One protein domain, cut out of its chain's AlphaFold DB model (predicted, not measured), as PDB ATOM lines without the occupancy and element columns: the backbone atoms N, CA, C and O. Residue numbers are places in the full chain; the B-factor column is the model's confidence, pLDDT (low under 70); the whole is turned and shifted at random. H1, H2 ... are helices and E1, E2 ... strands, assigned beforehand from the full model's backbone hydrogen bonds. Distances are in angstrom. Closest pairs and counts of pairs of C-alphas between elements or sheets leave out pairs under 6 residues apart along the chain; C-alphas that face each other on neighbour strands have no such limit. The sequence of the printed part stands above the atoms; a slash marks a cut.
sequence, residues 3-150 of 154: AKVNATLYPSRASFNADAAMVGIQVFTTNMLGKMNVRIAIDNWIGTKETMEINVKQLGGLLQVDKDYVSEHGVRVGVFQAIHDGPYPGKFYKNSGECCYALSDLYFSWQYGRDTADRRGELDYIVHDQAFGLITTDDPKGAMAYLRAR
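What this domain is: This is residues 3 to 150 of the 154 residues of an uncharacterized protein of Xanthomonas hortorum pv. vitians (UniProt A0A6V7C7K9). A curled, strongly twisted sheet of five parallel strands has two helices, H2 and H3, side by side over one face. H1 lies by E1 and E2, H5 and H6 lie towards the E6 edge, and a loop-rich part with E5 and H4 reaches out beyond the ends of the strands. The printed part has 148 residues, in the order E1 H1 E2 H2 E3 H3 E4 E5 H4 H5 E6 H6; the sheet runs E1, E2, E3, E4, E6. The class is mixed, helices and strands, with under half of the residues in named elements. The whole is compact, with a radius of gyration of the C-alphas of 15.5 A and spans of 42 by 36 by 31 A.

How they stand to each other: E1, residues 3 to 6, is an edge strand parallel to E2, residues 23 to 28; N 5 and O 25 are 2.8 A apart. H1, residues 13 to 19, only grazes the sheet with residues 13 to 17. E2 is parallel to E3, residues 52 to 54, with N 53 and O 26 2.8 A apart. H2, residues 38 to 46, runs along E2 at 17 degrees on the local plane, at a height over the sheet of 9.9 A. H3, residues 64 to 72, is over E3 on the same face, 9.1 A high. H2 and H3 touch at Arg 39 and Asp 66, their closest C-alphas, 6.8 A apart, at a shallow tilt of 16 degrees, the same way. E1, H1, E2; E2, H2, E3; and E3, H3, E4, residues 77 to 80, are strand-helix-strand units, parallel neighbours joined through a helix, with right-handed crossovers. E3 and E4 are parallel; N 78 and O 52 are 2.8 A apart. E5, residues 99 to 101, pairs with no named strand, and meets H4, residues 103 to 106, only through their link. H5, residues 123 to 129, only grazes the sheet. E4 is parallel to E6, residues 134 to 136, with N 136 and O 79 2.9 A apart. H6, residues 140 to 148, is not on the sheet; it is close to H5 but not clearly touching, the closest C-alphas, Leu 123 and Ala 143, being 7.2 A apart. In H3, H5 and H6 every O i to N i+4 pair is within hydrogen-bond range, in H1 2 of 3 and in H2 4 of 5; H4 is too short for such a pair.

Where its parts are: E1 begins at C-alpha 3, (25.168, -35.203, -45.423), and spans 9.8 A. H1 spans 10.4 A, E2 16.1 A, H2 12.0 A, E3 6.2 A, H3 12.2 A, E4 10.6 A, E5 6.8 A, H4 5.1 A, H5 9.3 A and E6 6.7 A. H6, 12.0 A, ends at C-alpha 148, (5.556, -30.466, -29.700).

The domain as a whole: The two C-alphas farthest apart, those of Ala 18 and Pro 89, are 42.8 A apart. The printed part has no cut; the links E4 to E5 and H4 to H5 are long. The mean pLDDT of the printed part is 91.7, and no printed residue is under 70.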
ATOM      1  N   ALA A   3      24.991 -33.755 -45.423       89.88
ATOM      2  CA  ALA A   3      25.168 -35.203 -45.423       89.88
ATOM      3  C   ALA A   3      25.869 -35.650 -44.140       89.88
ATOM      4  O   ALA A   3      26.730 -34.939 -43.626       89.88
ATOM      5  N   LYS A   4      25.514 -36.835 -43.632       91.38
ATOM      6  CA  LYS A   4      26.301 -37.487 -42.582       91.38
ATOM      7  C   LYS A   4      27.633 -37.944 -43.165       91.38
ATOM      8  O   LYS A   4      27.670 -38.542 -44.239       91.38
ATOM      9  N   VAL A   5      28.709 -37.675 -42.440       91.44
ATOM     10  CA  VAL A   5      30.082 -37.941 -42.861       91.44
ATOM     11  C   VAL A   5      30.707 -38.937 -41.892       91.44
ATOM     12  O   VAL A   5      30.553 -38.820 -40.679       91.44
ATOM     13  N   ASN A   6      31.388 -39.950 -42.432       86.25
ATOM     14  CA  ASN A   6      32.111 -40.919 -41.621       86.25
ATOM     15  C   ASN A   6      33.471 -40.344 -41.193       86.25
ATOM     16  O   ASN A   6      34.339 -40.108 -42.038       86.25
ATOM     17  N   ALA A   7      33.670 -40.214 -39.882       85.38
ATOM     18  CA  ALA A   7      34.867 -39.644 -39.270       85.38
ATOM     19  C   ALA A   7      36.168 -40.343 -39.644       85.38
ATOM     20  O   ALA A   7      37.213 -39.697 -39.716       85.38
ATOM     21  N   THR A   8      36.114 -41.651 -39.897       86.81
ATOM     22  CA  THR A   8      37.309 -42.404 -40.280       86.81
ATOM     23  C   THR A   8      37.698 -42.174 -41.737       86.81
ATOM     24  O   THR A   8      38.856 -42.375 -42.082       86.81
ATOM     25  N   LEU A   9      36.743 -41.792 -42.594       88.81
ATOM     26  CA  LEU A   9      36.988 -41.525 -44.015       88.81
ATOM     27  C   LEU A   9      37.400 -40.066 -44.251       88.81
ATOM     28  O   LEU A   9      38.313 -39.810 -45.028       88.81
ATOM     29  N   TYR A  10      36.767 -39.130 -43.540       91.81
ATOM     30  CA  TYR A  10      37.024 -37.697 -43.667       91.81
ATOM     31  C   TYR A  10      37.407 -37.075 -42.313       91.81
ATOM     32  O   TYR A  10      36.597 -36.398 -41.672       91.81
ATOM     33  N   PRO A  11      38.657 -37.266 -41.852       88.31
ATOM     34  CA  PRO A  11      39.100 -36.790 -40.540       88.31
ATOM     35  C   PRO A  11      39.260 -35.261 -40.456       88.31
ATOM     36  O   PRO A  11      39.525 -34.736 -39.377       88.31
ATOM     37  N   SER A  12      39.112 -34.535 -41.571       91.94
ATOM     38  CA  SER A  12      39.144 -33.067 -41.620       91.94
ATOM     39  C   SER A  12      38.129 -32.493 -42.607       91.94
ATOM     40  O   SER A  12      37.812 -33.120 -43.625       91.94
ATOM     41  N   ARG A  13      37.674 -31.256 -42.369       91.44
ATOM     42  CA  ARG A  13      36.757 -30.574 -43.297       91.44
ATOM     43  C   ARG A  13      37.345 -30.426 -44.702       91.44
ATOM     44  O   ARG A  13      36.614 -30.533 -45.684       91.44
ATOM     45  N   ALA A  14      38.657 -30.201 -44.792       91.06
ATOM     46  CA  ALA A  14      39.378 -30.077 -46.056       91.06
ATOM     47  C   ALA A  14      39.308 -31.367 -46.886       91.06
ATOM     48  O   ALA A  14      39.046 -31.294 -48.082       91.06
ATOM     49  N   SER A  15      39.462 -32.535 -46.245       91.31
ATOM     50  CA  SER A  15      39.337 -33.828 -46.935       91.31
ATOM     51  C   SER A  15      37.935 -34.047 -47.506       91.31
ATOM     52  O   SER A  15      37.806 -34.517 -48.626       91.31
ATOM     53  N   PHE A  16      36.887 -33.636 -46.784       93.75
ATOM     54  CA  PHE A  16      35.517 -33.740 -47.286       93.75
ATOM     55  C   PHE A  16      35.233 -32.742 -48.418       93.75
ATOM     56  O   PHE A  16      34.606 -33.098 -49.408       93.75
ATOM     57  N   ASN A  17      35.740 -31.508 -48.313       91.50
ATOM     58  CA  ASN A  17      35.572 -30.480 -49.350       91.50
ATOM     59  C   ASN A  17      36.200 -30.851 -50.698       91.50
ATOM     60  O   ASN A  17      35.736 -30.354 -51.721       91.50
ATOM     61  N   ALA A  18      37.239 -31.687 -50.702       90.81
ATOM     62  CA  ALA A  18      37.846 -32.175 -51.937       90.81
ATOM     63  C   ALA A  18      36.867 -33.027 -52.768       90.81
ATOM     64  O   ALA A  18      36.911 -32.974 -53.995       90.81
ATOM     65  N   ASP A  19      35.954 -33.734 -52.098       91.81
ATOM     66  CA  ASP A  19      35.011 -34.657 -52.734       91.81
ATOM     67  C   ASP A  19      33.589 -34.080 -52.829       91.81
ATOM     68  O   ASP A  19      32.820 -34.454 -53.716       91.81
ATOM     69  N   ALA A  20      33.211 -33.171 -51.920       89.19
ATOM     70  CA  ALA A  20      31.862 -32.621 -51.850       89.19
ATOM     71  C   ALA A  20      31.808 -31.184 -51.299       89.19
ATOM     72  O   ALA A  20      32.180 -30.900 -50.161       89.19
ATOM     73  N   ALA A  21      31.200 -30.279 -52.072       86.25
ATOM     74  CA  ALA A  21      30.924 -28.897 -51.669       86.25
ATOM     75  C   ALA A  21      29.561 -28.761 -50.950       86.25
ATOM     76  O   ALA A  21      28.654 -28.075 -51.422       86.25
ATOM     77  N   MET A  22      29.384 -29.448 -49.816       92.12
ATOM     78  CA  MET A  22      28.165 -29.372 -48.991       92.12
ATOM     79  C   MET A  22      28.475 -29.392 -47.490       92.12
ATOM     80  O   MET A  22      29.616 -29.631 -47.107       92.12
ATOM     81  N   VAL A  23      27.472 -29.145 -46.638       91.69
ATOM     82  CA  VAL A  23      27.622 -29.221 -45.171       91.69
ATOM     83  C   VAL A  23      27.818 -30.680 -44.751       91.69
ATOM     84  O   VAL A  23      27.020 -31.541 -45.134       91.69
ATOM     85  N   GLY A  24      28.854 -30.960 -43.963       92.75
ATOM     86  CA  GLY A  24      29.158 -32.296 -43.465       92.75
ATOM     87  C   GLY A  24      28.816 -32.430 -41.985       92.75
ATOM     88  O   GLY A  24      29.408 -31.768 -41.141       92.75
ATOM     89  N   ILE A  25      27.883 -33.320 -41.650       95.12
ATOM     90  CA  ILE A  25      27.596 -33.682 -40.260       95.12
ATOM     91  C   ILE A  25      28.514 -34.833 -39.887       95.12
ATOM     92  O   ILE A  25      28.250 -35.986 -40.225       95.12
ATOM     93  N   GLN A  26      29.607 -34.511 -39.211       94.75
ATOM     94  CA  GLN A  26      30.570 -35.503 -38.755       94.75
ATOM     95  C   GLN A  26      29.946 -36.426 -37.702       94.75
ATOM     96  O   GLN A  26      29.370 -35.933 -36.732       94.75
ATOM     97  N   VAL A  27      30.044 -37.744 -37.894       95.31
ATOM     98  CA  VAL A  27      29.419 -38.741 -37.012       95.31
ATOM     99  C   VAL A  27      30.472 -39.464 -36.187       95.31
ATOM    100  O   VAL A  27      31.364 -40.109 -36.736       95.31
ATOM    101  N   PHE A  28      30.309 -39.429 -34.868       94.81
ATOM    102  CA  PHE A  28      31.168 -40.104 -33.904       94.81
ATOM    103  C   PHE A  28      30.387 -41.146 -33.101       94.81
ATOM    104  O   PHE A  28      29.326 -40.869 -32.536       94.81
ATOM    105  N   THR A  29      30.929 -42.360 -33.034       92.38
ATOM    106  CA  THR A  29      30.376 -43.504 -32.293       92.38
ATOM    107  C   THR A  29      31.461 -44.159 -31.444       92.38
ATOM    108  O   THR A  29      32.644 -44.084 -31.768       92.38
ATOM    109  N   THR A  30      31.088 -44.827 -30.348       91.69
ATOM    110  CA  THR A  30      32.069 -45.312 -29.356       91.69
ATOM    111  C   THR A  30      33.065 -46.330 -29.921       91.69
ATOM    112  O   THR A  30      34.236 -46.306 -29.557       91.69
ATOM    113  N   ASN A  31      32.671 -47.135 -30.913       87.69
ATOM    114  CA  ASN A  31      33.580 -48.043 -31.626       87.69
ATOM    115  C   ASN A  31      34.690 -47.338 -32.440       87.69
ATOM    116  O   ASN A  31      35.636 -48.002 -32.862       87.69
ATOM    117  N   MET A  32      34.598 -46.024 -32.678       91.38
ATOM    118  CA  MET A  32      35.658 -45.247 -33.332       91.38
ATOM    119  C   MET A  32      36.832 -44.945 -32.399       91.38
ATOM    120  O   MET A  32      37.932 -44.722 -32.896       91.38
ATOM    121  N   LEU A  33      36.649 -45.022 -31.073       91.19
ATOM    122  CA  LEU A  33      37.733 -44.833 -30.097       91.19
ATOM    123  C   LEU A  33      38.882 -45.835 -30.304       91.19
ATOM    124  O   LEU A  33      40.038 -45.503 -30.076       91.19
ATOM    125  N   GLY A  34      38.576 -47.038 -30.803       89.56
ATOM    126  CA  GLY A  34      39.581 -48.041 -31.172       89.56
ATOM    127  C   GLY A  34      40.149 -47.908 -32.592       89.56
ATOM    128  O   GLY A  34      40.974 -48.727 -32.981       89.56
ATOM    129  N   LYS A  35      39.691 -46.933 -33.388       90.19
ATOM    130  CA  LYS A  35      40.061 -46.775 -34.809       90.19
ATOM    131  C   LYS A  35      40.744 -45.447 -35.120       90.19
ATOM    132  O   LYS A  35      41.474 -45.363 -36.101       90.19
ATOM    133  N   MET A  36      40.483 -44.409 -34.330       91.19
ATOM    134  CA  MET A  36      40.990 -43.059 -34.559       91.19
ATOM    135  C   MET A  36      41.023 -42.245 -33.263       91.19
ATOM    136  O   MET A  36      40.342 -42.571 -32.292       91.19
ATOM    137  N   ASN A  37      41.765 -41.134 -33.268       92.25
ATOM    138  CA  ASN A  37      41.673 -40.134 -32.208       92.25
ATOM    139  C   ASN A  37      40.456 -39.226 -32.461       92.25
ATOM    140  O   ASN A  37      40.498 -38.342 -33.318       92.25
ATOM    141  N   VAL A  38      39.373 -39.471 -31.720       94.06
ATOM    142  CA  VAL A  38      38.104 -38.736 -31.855       94.06
ATOM    143  C   VAL A  38      38.285 -37.241 -31.588       94.06
ATOM    144  O   VAL A  38      37.807 -36.437 -32.385       94.06
ATOM    145  N   ARG A  39      39.031 -36.854 -30.543       94.88
ATOM    146  CA  ARG A  39      39.247 -35.443 -30.195       94.88
ATOM    147  C   ARG A  39      39.945 -34.668 -31.312       94.88
ATOM    148  O   ARG A  39      39.460 -33.621 -31.712       94.88
ATOM    149  N   ILE A  40      41.018 -35.222 -31.878       95.12
ATOM    150  CA  ILE A  40      41.737 -34.574 -32.990       95.12
ATOM    151  C   ILE A  40      40.817 -34.383 -34.205       95.12
ATOM    152  O   ILE A  40      40.846 -33.343 -34.860       95.12
ATOM    153  N   ALA A  41      39.981 -35.373 -34.519       94.94
ATOM    154  CA  ALA A  41      39.034 -35.241 -35.621       94.94
ATOM    155  C   ALA A  41      37.926 -34.223 -35.330       94.94
ATOM    156  O   ALA A  41      37.493 -33.539 -36.250       94.94
ATOM    157  N   ILE A  42      37.485 -34.085 -34.079       96.62
ATOM    158  CA  ILE A  42      36.598 -32.990 -33.673       96.62
ATOM    159  C   ILE A  42      37.288 -31.644 -33.915       96.62
ATOM    160  O   ILE A  42      36.720 -30.793 -34.598       96.62
ATOM    161  N   ASP A  43      38.523 -31.467 -33.443       96.94
ATOM    162  CA  ASP A  43      39.270 -30.207 -33.556       96.94
ATOM    163  C   ASP A  43      39.454 -29.771 -35.021       96.94
ATOM    164  O   ASP A  43      39.305 -28.596 -35.360       96.94
ATOM    165  N   ASN A  44      39.664 -30.729 -35.928       95.50
ATOM    166  CA  ASN A  44      39.778 -30.477 -37.369       95.50
ATOM    167  C   ASN A  44      38.481 -29.988 -38.040       95.50
ATOM    168  O   ASN A  44      38.508 -29.556 -39.198       95.50
ATOM    169  N   TRP A  45      37.342 -30.101 -37.360       95.38
ATOM    170  CA  TRP A  45      36.030 -29.703 -37.869       95.38
ATOM    171  C   TRP A  45      35.380 -28.587 -37.042       95.38
ATOM    172  O   TRP A  45      34.545 -27.852 -37.569       95.38
ATOM    173  N   ILE A  46      35.762 -28.405 -35.774       96.06
ATOM    174  CA  ILE A  46      35.055 -27.543 -34.809       96.06
ATOM    175  C   ILE A  46      35.033 -26.063 -35.206       96.06
ATOM    176  O   ILE A  46      34.085 -25.341 -34.890       96.06
ATOM    177  N   GLY A  47      36.039 -25.613 -35.964       95.06
ATOM    178  CA  GLY A  47      36.108 -24.253 -36.502       95.06
ATOM    179  C   GLY A  47      35.020 -23.932 -37.532       95.06
ATOM    180  O   GLY A  47      34.677 -22.768 -37.704       95.06
ATOM    181  N   THR A  48      34.436 -24.944 -38.181       93.50
ATOM    182  CA  THR A  48      33.390 -24.758 -39.207       93.50
ATOM    183  C   THR A  48      32.038 -24.355 -38.625       93.50
ATOM    184  O   THR A  48      31.189 -23.842 -39.348       93.50
ATOM    185  N   LYS A  49      31.823 -24.621 -37.329       94.56
ATOM    186  CA  LYS A  49      30.525 -24.509 -36.645       94.56
ATOM    187  C   LYS A  49      29.394 -25.337 -37.280       94.56
ATOM    188  O   LYS A  49      28.232 -25.166 -36.916       94.56
ATOM    189  N   GLU A  50      29.718 -26.266 -38.182       94.50
ATOM    190  CA  GLU A  50      28.771 -27.255 -38.695       94.50
ATOM    191  C   GLU A  50      28.358 -28.212 -37.562       94.50
ATOM    192  O   GLU A  50      29.143 -28.510 -36.662       94.50
ATOM    193  N   THR A  51      27.105 -28.680 -37.577       96.06
ATOM    194  CA  THR A  51      26.600 -29.618 -36.558       96.06
ATOM    195  C   THR A  51      27.412 -30.913 -36.563       96.06
ATOM    196  O   THR A  51      27.684 -31.457 -37.629       96.06
ATOM    197  N   MET A  52      27.732 -31.444 -35.382       97.25
ATOM    198  CA  MET A  52      28.389 -32.748 -35.231       97.25
ATOM    199  C   MET A  52      27.455 -33.730 -34.539       97.25
ATOM    200  O   MET A  52      26.821 -33.376 -33.550       97.25
ATOM    201  N   GLU A  53      27.372 -34.963 -35.022       97.31
ATOM    202  CA  GLU A  53      26.636 -36.034 -34.357       97.31
ATOM    203  C   GLU A  53      27.576 -36.824 -33.445       97.31
ATOM    204  O   GLU A  53      28.470 -37.522 -33.920       97.31
ATOM    205  N   ILE A  54      27.370 -36.735 -32.132       97.00
ATOM    206  CA  ILE A  54      28.177 -37.452 -31.138       97.00
ATOM    207  C   ILE A  54      27.251 -38.390 -30.375       97.00
ATOM    208  O   ILE A  54      26.469 -37.976 -29.520       97.00
ATOM    209  N   ASN A  55      27.332 -39.678 -30.702       95.38
ATOM    210  CA  ASN A  55      26.422 -40.696 -30.191       95.38
ATOM    211  C   ASN A  55      26.806 -41.145 -28.772       95.38
ATOM    212  O   ASN A  55      27.340 -42.239 -28.569       95.38
ATOM    213  N   VAL A  56      26.507 -40.293 -27.788       95.69
ATOM    214  CA  VAL A  56      26.597 -40.620 -26.360       95.69
ATOM    215  C   VAL A  56      25.444 -41.551 -25.986       95.69
ATOM    216  O   VAL A  56      24.277 -41.228 -26.195       95.69
ATOM    217  N   LYS A  57      25.776 -42.734 -25.464       94.62
ATOM    218  CA  LYS A  57      24.804 -43.799 -25.182       94.62
ATOM    219  C   LYS A  57      24.132 -43.684 -23.813       94.62
ATOM    220  O   LYS A  57      23.004 -44.127 -23.639       94.62
ATOM    221  N   GLN A  58      24.820 -43.108 -22.836       94.56
ATOM    222  CA  GLN A  58      24.340 -42.938 -21.466       94.56
ATOM    223  C   GLN A  58      24.980 -41.701 -20.840       94.56
ATOM    224  O   GLN A  58      26.032 -41.255 -21.296       94.56
ATOM    225  N   LEU A  59      24.373 -41.161 -19.783       94.56
ATOM    226  CA  LEU A  59      24.976 -40.066 -19.023       94.56
ATOM    227  C   LEU A  59      26.363 -40.484 -18.505       94.56
ATOM    228  O   LEU A  59      26.498 -41.552 -17.905       94.56
ATOM    229  N   GLY A  60      27.381 -39.661 -18.764       92.94
ATOM    230  CA  GLY A  60      28.767 -39.979 -18.397       92.94
ATOM    231  C   GLY A  60      29.385 -41.120 -19.218       92.94
ATOM    232  O   GLY A  60      30.393 -41.689 -18.810       92.94
ATOM    233  N   GLY A  61      28.774 -41.483 -20.351       93.50
ATOM    234  CA  GLY A  61      29.290 -42.498 -21.268       93.50
ATOM    235  C   GLY A  61      30.571 -42.068 -21.987       93.50
ATOM    236  O   GLY A  61      31.039 -40.936 -21.863       93.50
ATOM    237  N   LEU A  62      31.121 -42.971 -22.802       94.56
ATOM    238  CA  LEU A  62      32.475 -42.842 -23.359       94.56
ATOM    239  C   LEU A  62      32.745 -41.569 -24.181       94.56
ATOM    240  O   LEU A  62      33.881 -41.112 -24.215       94.56
ATOM    241  N   LEU A  63      31.727 -41.005 -24.836       95.50
ATOM    242  CA  LEU A  63      31.846 -39.790 -25.660       95.50
ATOM    243  C   LEU A  63      31.272 -38.534 -24.984       95.50
ATOM    244  O   LEU A  63      31.149 -37.498 -25.636       95.50
ATOM    245  N   GLN A  64      30.904 -38.597 -23.699       96.31
ATOM    246  CA  GLN A  64      30.299 -37.459 -22.993       96.31
ATOM    247  C   GLN A  64      31.222 -36.232 -23.017       96.31
ATOM    248  O   GLN A  64      30.794 -35.157 -23.417       96.31
ATOM    249  N   VAL A  65      32.504 -36.412 -22.688       96.00
ATOM    250  CA  VAL A  65      33.501 -35.326 -22.656       96.00
ATOM    251  C   VAL A  65      33.698 -34.676 -24.032       96.00
ATOM    252  O   VAL A  65      33.970 -33.480 -24.129       96.00
ATOM    253  N   ASP A  66      33.561 -35.446 -25.110       97.06
ATOM    254  CA  ASP A  66      33.635 -34.928 -26.478       97.06
ATOM    255  C   ASP A  66      32.384 -34.137 -26.859       97.06
ATOM    256  O   ASP A  66      32.492 -33.050 -27.426       97.06
ATOM    257  N   LYS A  67      31.202 -34.637 -26.495       97.75
ATOM    258  CA  LYS A  67      29.934 -33.925 -26.677       97.75
ATOM    259  C   LYS A  67      29.931 -32.592 -25.922       97.75
ATOM    260  O   LYS A  67      29.581 -31.569 -26.509       97.75
ATOM    261  N   ASP A  68      30.342 -32.601 -24.658       97.81
ATOM    262  CA  ASP A  68      30.358 -31.406 -23.810       97.81
ATOM    263  C   ASP A  68      31.336 -30.365 -24.370       97.81
ATOM    264  O   ASP A  68      30.951 -29.221 -24.592       97.81
ATOM    265  N   TYR A  69      32.544 -30.789 -24.759       98.19
ATOM    266  CA  TYR A  69      33.522 -29.917 -25.412       98.19
ATOM    267  C   TYR A  69      32.987 -29.251 -26.685       98.19
ATOM    268  O   TYR A  69      33.139 -28.043 -26.867       98.19
ATOM    269  N   VAL A  70      32.343 -30.015 -27.574       97.94
ATOM    270  CA  VAL A  70      31.772 -29.468 -28.815       97.94
ATOM    271  C   VAL A  70      30.670 -28.451 -28.510       97.94
ATOM    272  O   VAL A  70      30.641 -27.374 -29.115       97.94
ATOM    273  N   SER A  71      29.821 -28.746 -27.524       97.06
ATOM    274  CA  SER A  71      28.772 -27.830 -27.071       97.06
ATOM    275  C   SER A  71      29.342 -26.538 -26.473       97.06
ATOM    276  O   SER A  71      28.869 -25.452 -26.806       97.06
ATOM    277  N   GLU A  72      30.379 -26.623 -25.635       97.25
ATOM    278  CA  GLU A  72      31.066 -25.466 -25.033       97.25
ATOM    279  C   GLU A  72      31.710 -24.553 -26.085       97.25
ATOM    280  O   GLU A  72      31.801 -23.341 -25.897       97.25
ATOM    281  N   HIS A  73      32.087 -25.107 -27.240       97.38
ATOM    282  CA  HIS A  73      32.595 -24.343 -28.382       97.38
ATOM    283  C   HIS A  73      31.477 -23.745 -29.252       97.38
ATOM    284  O   HIS A  73      31.753 -23.224 -30.338       97.38
ATOM    285  N   GLY A  74      30.219 -23.809 -28.810       96.56
ATOM    286  CA  GLY A  74      29.066 -23.257 -29.518       96.56
ATOM    287  C   GLY A  74      28.700 -24.025 -30.787       96.56
ATOM    288  O   GLY A  74      28.055 -23.470 -31.675       96.56
ATOM    289  N   VAL A  75      29.136 -25.280 -30.913       97.50
ATOM    290  CA  VAL A  75      28.748 -26.145 -32.026       97.50
ATOM    291  C   VAL A  75      27.530 -26.955 -31.608       97.50
ATOM    292  O   VAL A  75      27.518 -27.606 -30.566       97.50
ATOM    293  N   ARG A  76      26.485 -26.932 -32.439       96.81
ATOM    294  CA  ARG A  76      25.292 -27.747 -32.202       96.81
ATOM    295  C   ARG A  76      25.674 -29.227 -32.248       96.81
ATOM    296  O   ARG A  76      26.240 -29.680 -33.241       96.81
ATOM    297  N   VAL A  77      25.322 -29.971 -31.201       97.88
ATOM    298  CA  VAL A  77      25.548 -31.420 -31.135       97.88
ATOM    299  C   VAL A  77      24.256 -32.164 -31.441       97.88
ATOM    300  O   VAL A  77      23.207 -31.876 -30.860       97.88
ATOM    301  N   GLY A  78      24.340 -33.116 -32.362       96.94
ATOM    302  CA  GLY A  78      23.268 -34.028 -32.715       96.94
ATOM    303  C   GLY A  78      23.466 -35.439 -32.174       96.94
ATOM    304  O   GLY A  78      24.558 -35.816 -31.745       96.94
ATOM    305  N   VAL A  79      22.400 -36.228 -32.245       96.81
ATOM    306  CA  VAL A  79      22.387 -37.653 -31.898       96.81
ATOM    307  C   VAL A  79      21.486 -38.422 -32.860       96.81
ATOM    308  O   VAL A  79      20.495 -37.887 -33.365       96.81
ATOM    309  N   PHE A  80      21.816 -39.688 -33.105       94.75
ATOM    310  CA  PHE A  80      20.894 -40.626 -33.734       94.75
ATOM    311  C   PHE A  80      20.027 -41.320 -32.679       94.75
ATOM    312  O   PHE A  80      20.556 -41.929 -31.744       94.75
ATOM    313  N   GLN A  81      18.707 -41.252 -32.848       94.88
ATOM    314  CA  GLN A  81      17.740 -41.965 -32.025       94.88
ATOM    315  C   GLN A  81      17.730 -43.449 -32.413       94.88
ATOM    316  O   GLN A  81      17.226 -43.823 -33.469       94.88
ATOM    317  N   ALA A  82      18.272 -44.302 -31.546       91.25
ATOM    318  CA  ALA A  82      18.373 -45.739 -31.788       91.25
ATOM    319  C   ALA A  82      17.041 -46.449 -31.479       91.25
ATOM    320  O   ALA A  82      16.848 -46.977 -30.383       91.25
ATOM    321  N   ILE A  83      16.113 -46.440 -32.438       89.44
ATOM    322  CA  ILE A  83      14.808 -47.111 -32.335       89.44
ATOM    323  C   ILE A  83      14.932 -48.557 -32.816       89.44
ATOM    324  O   ILE A  83      15.408 -48.804 -33.917       89.44
ATOM    325  N   HIS A  84      14.491 -49.507 -31.989       85.19
ATOM    326  CA  HIS A  84      14.423 -50.925 -32.343       85.19
ATOM    327  C   HIS A  84      13.605 -51.142 -33.625       85.19
ATOM    328  O   HIS A  84      12.424 -50.795 -33.658       85.19
ATOM    329  N   ASP A  85      14.210 -51.752 -34.642       81.50
ATOM    330  CA  ASP A  85      13.579 -52.071 -35.930       81.50
ATOM    331  C   ASP A  85      13.482 -53.587 -36.198       81.50
ATOM    332  O   ASP A  85      12.936 -54.010 -37.215       81.50
ATOM    333  N   GLY A  86      13.982 -54.417 -35.279       81.44
ATOM    334  CA  GLY A  86      13.951 -55.872 -35.376       81.44
ATOM    335  C   GLY A  86      12.568 -56.490 -35.105       81.44
ATOM    336  O   GLY A  86      11.696 -55.866 -34.502       81.44
ATOM    337  N   PRO A  87      12.365 -57.773 -35.463       84.75
ATOM    338  CA  PRO A  87      11.114 -58.500 -35.261       84.75
ATOM    339  C   PRO A  87      10.868 -58.890 -33.792       84.75
ATOM    340  O   PRO A  87       9.800 -59.403 -33.466       84.75
ATOM    341  N   TYR A  88      11.842 -58.666 -32.901       87.00
ATOM    342  CA  TYR A  88      11.739 -58.944 -31.469       87.00
ATOM    343  C   TYR A  88      11.930 -57.660 -30.646       87.00
ATOM    344  O   TYR A  88      12.728 -56.802 -31.037       87.00
ATOM    345  N   PRO A  89      11.280 -57.540 -29.472       83.75
ATOM    346  CA  PRO A  89      11.492 -56.409 -28.575       83.75
ATOM    347  C   PRO A  89      12.975 -56.226 -28.235       83.75
ATOM    348  O   PRO A  89      13.660 -57.179 -27.862       83.75
ATOM    349  N   GLY A  90      13.476 -54.996 -28.356       83.56
ATOM    350  CA  GLY A  90      14.863 -54.685 -28.009       83.56
ATOM    351  C   GLY A  90      15.905 -55.062 -29.072       83.56
ATOM    352  O   GLY A  90      17.103 -55.037 -28.781       83.56
ATOM    353  N   LYS A  91      15.483 -55.463 -30.280       88.62
ATOM    354  CA  LYS A  91      16.377 -55.950 -31.340       88.62
ATOM    355  C   LYS A  91      16.424 -55.029 -32.553       88.62
ATOM    356  O   LYS A  91      15.480 -54.295 -32.820       88.62
ATOM    357  N   PHE A  92      17.539 -55.119 -33.273       88.62
ATOM    358  CA  PHE A  92      17.838 -54.365 -34.483       88.62
ATOM    359  C   PHE A  92      18.243 -55.289 -35.627       88.62
ATOM    360  O   PHE A  92      18.914 -56.304 -35.389       88.62
ATOM    361  N   TYR A  93      17.914 -54.914 -36.859       86.94
ATOM    362  CA  TYR A  93      18.527 -55.516 -38.041       86.94
ATOM    363  C   TYR A  93      19.951 -54.994 -38.239       86.94
ATOM    364  O   TYR A  93      20.254 -53.822 -38.023       86.94
ATOM    365  N   LYS A  94      20.859 -55.867 -38.686       82.19
ATOM    366  CA  LYS A  94      22.153 -55.413 -39.206       82.19
ATOM    367  C   LYS A  94      21.942 -54.671 -40.525       82.19
ATOM    368  O   LYS A  94      20.992 -54.937 -41.256       82.19
ATOM    369  N   ASN A  95      22.908 -53.843 -40.905       77.00
ATOM    370  CA  ASN A  95      22.941 -53.211 -42.228       77.00
ATOM    371  C   ASN A  95      22.997 -54.216 -43.400       77.00
ATOM    372  O   ASN A  95      22.705 -53.843 -44.530       77.00
ATOM    373  N   SER A  96      23.358 -55.480 -43.146       84.44
ATOM    374  CA  SER A  96      23.273 -56.579 -44.116       84.44
ATOM    375  C   SER A  96      21.858 -57.152 -44.291       84.44
ATOM    376  O   SER A  96      21.669 -58.039 -45.116       84.44
ATOM    377  N   GLY A  97      20.875 -56.695 -43.509       81.19
ATOM    378  CA  GLY A  97      19.527 -57.270 -43.447       81.19
ATOM    379  C   GLY A  97      19.414 -58.506 -42.546       81.19
ATOM    380  O   GLY A  97      18.318 -59.028 -42.352       81.19
ATOM    381  N   GLU A  98      20.516 -58.978 -41.956       86.56
ATOM    382  CA  GLU A  98      20.485 -60.087 -41.001       86.56
ATOM    383  C   GLU A  98      19.818 -59.673 -39.686       86.56
ATOM    384  O   GLU A  98      20.198 -58.684 -39.050       86.56
ATOM    385  N   CYS A  99      18.875 -60.494 -39.233       83.25
ATOM    386  CA  CYS A  99      18.365 -60.431 -37.871       83.25
ATOM    387  C   CYS A  99      19.295 -61.184 -36.904       83.25
ATOM    388  O   CYS A  99      19.843 -62.226 -37.249       83.25
ATOM    389  N   CYS A 100      19.488 -60.757 -35.660       89.00
ATOM    390  CA  CYS A 100      19.321 -59.414 -35.113       89.00
ATOM    391  C   CYS A 100      20.358 -59.226 -34.003       89.00
ATOM    392  O   CYS A 100      20.786 -60.207 -33.392       89.00
ATOM    393  N   TYR A 101      20.705 -57.984 -33.684       86.00
ATOM    394  CA  TYR A 101      21.530 -57.659 -32.516       86.00
ATOM    395  C   TYR A 101      20.742 -56.799 -31.517       86.00
ATOM    396  O   TYR A 101      19.744 -56.178 -31.875       86.00
ATOM    397  N   ALA A 102      21.144 -56.790 -30.248       84.62
ATOM    398  CA  ALA A 102      20.706 -55.800 -29.259       84.62
ATOM    399  C   ALA A 102      21.788 -54.727 -29.081       84.62
ATOM    400  O   ALA A 102      22.972 -55.010 -29.253       84.62
ATOM    401  N   LEU A 103      21.430 -53.507 -28.661       82.69
ATOM    402  CA  LEU A 103      22.442 -52.468 -28.378       82.69
ATOM    403  C   LEU A 103      23.433 -52.897 -27.290       82.69
ATOM    404  O   LEU A 103      24.583 -52.463 -27.325       82.69
ATOM    405  N   SER A 104      23.020 -53.795 -26.386       80.56
ATOM    406  CA  SER A 104      23.903 -54.433 -25.403       80.56
ATOM    407  C   SER A 104      25.066 -55.192 -26.028       80.56
ATOM    408  O   SER A 104      26.150 -55.234 -25.451       80.56
ATOM    409  N   ASP A 105      24.866 -55.741 -27.226       81.31
ATOM    410  CA  ASP A 105      25.903 -56.454 -27.974       81.31
ATOM    411  C   ASP A 105      26.926 -55.470 -28.571       81.31
ATOM    412  O   ASP A 105      28.038 -55.852 -28.926       81.31
ATOM    413  N   LEU A 106      26.563 -54.183 -28.657       79.94
ATOM    414  CA  LEU A 106      27.408 -53.093 -29.145       79.94
ATOM    415  C   LEU A 106      28.025 -52.256 -28.018       79.94
ATOM    416  O   LEU A 106      28.575 -51.182 -28.286       79.94
ATOM    417  N   TYR A 107      27.909 -52.679 -26.759       84.31
ATOM    418  CA  TYR A 107      28.566 -52.004 -25.645       84.31
ATOM    419  C   TYR A 107      30.080 -52.040 -25.830       84.31
ATOM    420  O   TYR A 107      30.691 -53.103 -25.927       84.31
ATOM    421  N   PHE A 108      30.678 -50.854 -25.902       85.56
ATOM    422  CA  PHE A 108      32.095 -50.699 -26.171       85.56
ATOM    423  C   PHE A 108      32.840 -50.469 -24.858       85.56
ATOM    424  O   PHE A 108      32.386 -49.704 -24.008       85.56
ATOM    425  N   SER A 109      33.983 -51.131 -24.703       86.69
ATOM    426  CA  SER A 109      34.928 -50.882 -23.615       86.69
ATOM    427  C   SER A 109      36.143 -50.172 -24.190       86.69
ATOM    428  O   SER A 109      36.693 -50.601 -25.203       86.69
ATOM    429  N   TRP A 110      36.581 -49.112 -23.527       86.38
ATOM    430  CA  TRP A 110      37.793 -48.381 -23.860       86.38
ATOM    431  C   TRP A 110      38.657 -48.203 -22.613       86.38
ATOM    432  O   TRP A 110      38.189 -48.394 -21.496       86.38
ATOM    433  N   GLN A 111      39.922 -47.836 -22.804       79.25
ATOM    434  CA  GLN A 111      40.975 -47.774 -21.778       79.25
ATOM    435  C   GLN A 111      40.557 -47.055 -20.477       79.25
ATOM    436  O   GLN A 111      41.101 -47.339 -19.416       79.25
ATOM    437  N   TYR A 112      39.569 -46.158 -20.561       78.06
ATOM    438  CA  TYR A 112      39.100 -45.313 -19.463       78.06
ATOM    439  C   TYR A 112      37.610 -45.476 -19.127       78.06
ATOM    440  O   TYR A 112      37.066 -44.666 -18.382       78.06
ATOM    441  N   GLY A 113      36.920 -46.489 -19.659       85.81
ATOM    442  CA  GLY A 113      35.505 -46.688 -19.347       85.81
ATOM    443  C   GLY A 113      34.794 -47.709 -20.223       85.81
ATOM    444  O   GLY A 113      35.382 -48.368 -21.079       85.81
ATOM    445  N   ARG A 114      33.486 -47.839 -20.019       89.19
ATOM    446  CA  ARG A 114      32.644 -48.753 -20.786       89.19
ATOM    447  C   ARG A 114      31.224 -48.214 -20.882       89.19
ATOM    448  O   ARG A 114      30.688 -47.732 -19.887       89.19
ATOM    449  N   ASP A 115      30.605 -48.377 -22.047       88.88
ATOM    450  CA  ASP A 115      29.156 -48.233 -22.174       88.88
ATOM    451  C   ASP A 115      28.466 -49.437 -21.506       88.88
ATOM    452  O   ASP A 115      28.758 -50.594 -21.816       88.88
ATOM    453  N   THR A 116      27.546 -49.182 -20.585       91.00
ATOM    454  CA  THR A 116      26.722 -50.177 -19.881       91.00
ATOM    455  C   THR A 116      25.235 -50.072 -20.221       91.00
ATOM    456  O   THR A 116      24.461 -50.960 -19.862       91.00
ATOM    457  N   ALA A 117      24.838 -49.013 -20.921       91.56
ATOM    458  CA  ALA A 117      23.492 -48.769 -21.408       91.56
ATOM    459  C   ALA A 117      23.536 -48.055 -22.765       91.56
ATOM    460  O   ALA A 117      24.511 -47.377 -23.090       91.56
ATOM    461  N   ASP A 118      22.457 -48.169 -23.538       92.50
ATOM    462  CA  ASP A 118      22.206 -47.312 -24.699       92.50
ATOM    463  C   ASP A 118      20.783 -46.753 -24.637       92.50
ATOM    464  O   ASP A 118      19.818 -47.398 -25.037       92.50
ATOM    465  N   ARG A 119      20.671 -45.547 -24.079       94.38
ATOM    466  CA  ARG A 119      19.425 -44.806 -23.865       94.38
ATOM    467  C   ARG A 119      19.044 -43.934 -25.056       94.38
ATOM    468  O   ARG A 119      18.084 -43.180 -24.979       94.38
ATOM    469  N   ARG A 120      19.751 -44.030 -26.188       94.44
ATOM    470  CA  ARG A 120      19.431 -43.235 -27.388       94.44
ATOM    471  C   ARG A 120      18.084 -43.603 -28.018       94.44
ATOM    472  O   ARG A 120      17.641 -42.908 -28.919       94.44
ATOM    473  N   GLY A 121      17.415 -44.667 -27.580       92.38
ATOM    474  CA  GLY A 121      16.014 -44.912 -27.941       92.38
ATOM    475  C   GLY A 121      15.020 -44.015 -27.188       92.38
ATOM    476  O   GLY A 121      13.889 -43.831 -27.636       92.38
ATOM    477  N   GLU A 122      15.431 -43.436 -26.058       94.62
ATOM    478  CA  GLU A 122      14.582 -42.682 -25.139       94.62
ATOM    479  C   GLU A 122      14.644 -41.183 -25.467       94.62
ATOM    480  O   GLU A 122      15.659 -40.515 -25.261       94.62
ATOM    481  N   LEU A 123      13.536 -40.619 -25.958       94.81
ATOM    482  CA  LEU A 123      13.479 -39.189 -26.292       94.81
ATOM    483  C   LEU A 123      13.669 -38.284 -25.072       94.81
ATOM    484  O   LEU A 123      14.189 -37.185 -25.223       94.81
ATOM    485  N   ASP A 124      13.305 -38.742 -23.874       95.81
ATOM    486  CA  ASP A 124      13.537 -37.990 -22.637       95.81
ATOM    487  C   ASP A 124      15.028 -37.860 -22.321       95.81
ATOM    488  O   ASP A 124      15.526 -36.751 -22.136       95.81
ATOM    489  N   TYR A 125      15.775 -38.960 -22.435       96.69
ATOM    490  CA  TYR A 125      17.230 -38.928 -22.343       96.69
ATOM    491  C   TYR A 125      17.843 -37.977 -23.385       96.69
ATOM    492  O   TYR A 125      18.687 -37.143 -23.057       96.69
ATOM    493  N   ILE A 126      17.396 -38.056 -24.643       96.69
ATOM    494  CA  ILE A 126      17.921 -37.220 -25.732       96.69
ATOM    495  C   ILE A 126      17.628 -35.727 -25.509       96.69
ATOM    496  O   ILE A 126      18.512 -34.881 -25.661       96.69
ATOM    497  N   VAL A 127      16.380 -35.391 -25.189       95.06
ATOM    498  CA  VAL A 127      15.857 -34.018 -25.243       95.06
ATOM    499  C   VAL A 127      15.977 -33.294 -23.906       95.06
ATOM    500  O   VAL A 127      16.146 -32.070 -23.880       95.06
ATOM    501  N   HIS A 128      15.819 -34.012 -22.798       92.62
ATOM    502  CA  HIS A 128      15.852 -33.453 -21.453       92.62
ATOM    503  C   HIS A 128      17.217 -33.680 -20.802       92.62
ATOM    504  O   HIS A 128      17.898 -32.704 -20.500       92.62
ATOM    505  N   ASP A 129      17.654 -34.932 -20.665       95.25
ATOM    506  CA  ASP A 129      18.861 -35.242 -19.883       95.25
ATOM    507  C   ASP A 129      20.156 -34.849 -20.597       95.25
ATOM    508  O   ASP A 129      21.151 -34.511 -19.959       95.25
ATOM    509  N   GLN A 130      20.172 -34.932 -21.929       95.81
ATOM    510  CA  GLN A 130      21.342 -34.600 -22.742       95.81
ATOM    511  C   GLN A 130      21.190 -33.315 -23.550       95.81
ATOM    512  O   GLN A 130      22.207 -32.801 -24.013       95.81
ATOM    513  N   ALA A 131      19.974 -32.796 -23.715       94.50
ATOM    514  CA  ALA A 131      19.704 -31.562 -24.453       94.50
ATOM    515  C   ALA A 131      20.386 -31.500 -25.840       94.50
ATOM    516  O   ALA A 131      20.997 -30.494 -26.201       94.50
ATOM    517  N   PHE A 132      20.304 -32.579 -26.627       96.19
ATOM    518  CA  PHE A 132      20.818 -32.559 -28.000       96.19
ATOM    519  C   PHE A 132      20.051 -31.545 -28.858       96.19
ATOM    520  O   PHE A 132      18.826 -31.459 -28.796       96.19
ATOM    521  N   GLY A 133      20.777 -30.798 -29.693       93.94
ATOM    522  CA  GLY A 133      20.208 -29.754 -30.554       93.94
ATOM    523  C   GLY A 133      19.789 -30.242 -31.943       93.94
ATOM    524  O   GLY A 133      19.211 -29.482 -32.714       93.94
ATOM    525  N   LEU A 134      20.104 -31.491 -32.295       94.44
ATOM    526  CA  LEU A 134      19.646 -32.143 -33.520       94.44
ATOM    527  C   LEU A 134      19.357 -33.619 -33.228       94.44
ATOM    528  O   LEU A 134      20.179 -34.311 -32.632       94.44
ATOM    529  N   ILE A 135      18.215 -34.115 -33.698       95.06
ATOM    530  CA  ILE A 135      17.854 -35.531 -33.602       95.06
ATOM    531  C   ILE A 135      17.719 -36.068 -35.018       95.06
ATOM    532  O   ILE A 135      16.958 -35.529 -35.821       95.06
ATOM    533  N   THR A 136      18.451 -37.132 -35.325       93.12
ATOM    534  CA  THR A 136      18.193 -37.944 -36.516       93.12
ATOM    535  C   THR A 136      17.472 -39.210 -36.082       93.12
ATOM    536  O   THR A 136      17.846 -39.815 -35.081       93.12
ATOM    537  N   THR A 137      16.390 -39.572 -36.761       92.50
ATOM    538  CA  THR A 137      15.490 -40.635 -36.304       92.50
ATOM    539  C   THR A 137      14.764 -41.278 -37.475       92.50
ATOM    540  O   THR A 137      14.435 -40.594 -38.448       92.50
ATOM    541  N   ASP A 138      14.480 -42.569 -37.338       88.62
ATOM    542  CA  ASP A 138      13.646 -43.331 -38.267       88.62
ATOM    543  C   ASP A 138      12.142 -43.213 -37.938       88.62
ATOM    544  O   ASP A 138      11.300 -43.564 -38.764       88.62
ATOM    545  N   ASP A 139      11.781 -42.639 -36.779       91.38
ATOM    546  CA  ASP A 139      10.406 -42.252 -36.427       91.38
ATOM    547  C   ASP A 139      10.277 -40.725 -36.244       91.38
ATOM    548  O   ASP A 139      10.102 -40.212 -35.129       91.38
ATOM    549  N   PRO A 140      10.329 -39.948 -37.343       92.62
ATOM    550  CA  PRO A 140      10.184 -38.500 -37.265       92.62
ATOM    551  C   PRO A 140       8.798 -38.074 -36.763       92.62
ATOM    552  O   PRO A 140       8.666 -36.999 -36.181       92.62
ATOM    553  N   LYS A 141       7.752 -38.894 -36.949       93.56
ATOM    554  CA  LYS A 141       6.397 -38.560 -36.483       93.56
ATOM    555  C   LYS A 141       6.309 -38.632 -34.960       93.56
ATOM    556  O   LYS A 141       5.822 -37.678 -34.349       93.56
ATOM    557  N   GLY A 142       6.794 -39.718 -34.357       93.19
ATOM    558  CA  GLY A 142       6.835 -39.883 -32.906       93.19
ATOM    559  C   GLY A 142       7.733 -38.848 -32.233       93.19
ATOM    560  O   GLY A 142       7.306 -38.198 -31.274       93.19
ATOM    561  N   ALA A 143       8.924 -38.602 -32.791       94.00
ATOM    562  CA  ALA A 143       9.829 -37.570 -32.288       94.00
ATOM    563  C   ALA A 143       9.188 -36.172 -32.321       94.00
ATOM    564  O   ALA A 143       9.173 -35.474 -31.307       94.00
ATOM    565  N   MET A 144       8.572 -35.777 -33.441       95.12
ATOM    566  CA  MET A 144       7.899 -34.477 -33.541       95.12
ATOM    567  C   MET A 144       6.711 -34.344 -32.585       95.12
ATOM    568  O   MET A 144       6.512 -33.274 -32.009       95.12
ATOM    569  N   ALA A 145       5.923 -35.405 -32.387       95.44
ATOM    570  CA  ALA A 145       4.828 -35.394 -31.417       95.44
ATOM    571  C   ALA A 145       5.346 -35.170 -29.985       95.44
ATOM    572  O   ALA A 145       4.818 -34.319 -29.264       95.44
ATOM    573  N   TYR A 146       6.419 -35.868 -29.602       95.31
ATOM    574  CA  TYR A 146       7.077 -35.700 -28.305       95.31
ATOM    575  C   TYR A 146       7.611 -34.270 -28.103       95.31
ATOM    576  O   TYR A 146       7.385 -33.676 -27.044       95.31
ATOM    577  N   LEU A 147       8.289 -33.708 -29.113       94.81
ATOM    578  CA  LEU A 147       8.865 -32.359 -29.063       94.81
ATOM    579  C   LEU A 147       7.786 -31.273 -28.968       94.81
ATOM    580  O   LEU A 147       7.905 -30.355 -28.154       94.81
ATOM    581  N   ARG A 148       6.700 -31.393 -29.745       95.06
ATOM    582  CA  ARG A 148       5.556 -30.466 -29.700       95.06
ATOM    583  C   ARG A 148       4.885 -30.446 -28.334       95.06
ATOM    584  O   ARG A 148       4.628 -29.367 -27.811       95.06
ATOM    585  N   ALA A 149       4.681 -31.616 -27.725       94.62
ATOM    586  CA  ALA A 149       4.098 -31.727 -26.386       94.62
ATOM    587  C   ALA A 149       4.923 -31.013 -25.294       94.62
ATOM    588  O   ALA A 149       4.418 -30.777 -24.201       94.62
ATOM    589  N   ARG A 150       6.187 -30.670 -25.582       92.75
ATOM    590  CA  ARG A 150       7.127 -30.006 -24.669       92.75
ATOM    591  C   ARG A 150       7.582 -28.625 -25.147       92.75
ATOM    592  O   ARG A 150       8.466 -28.049 -24.526       92.75
TER     593      ARG A 150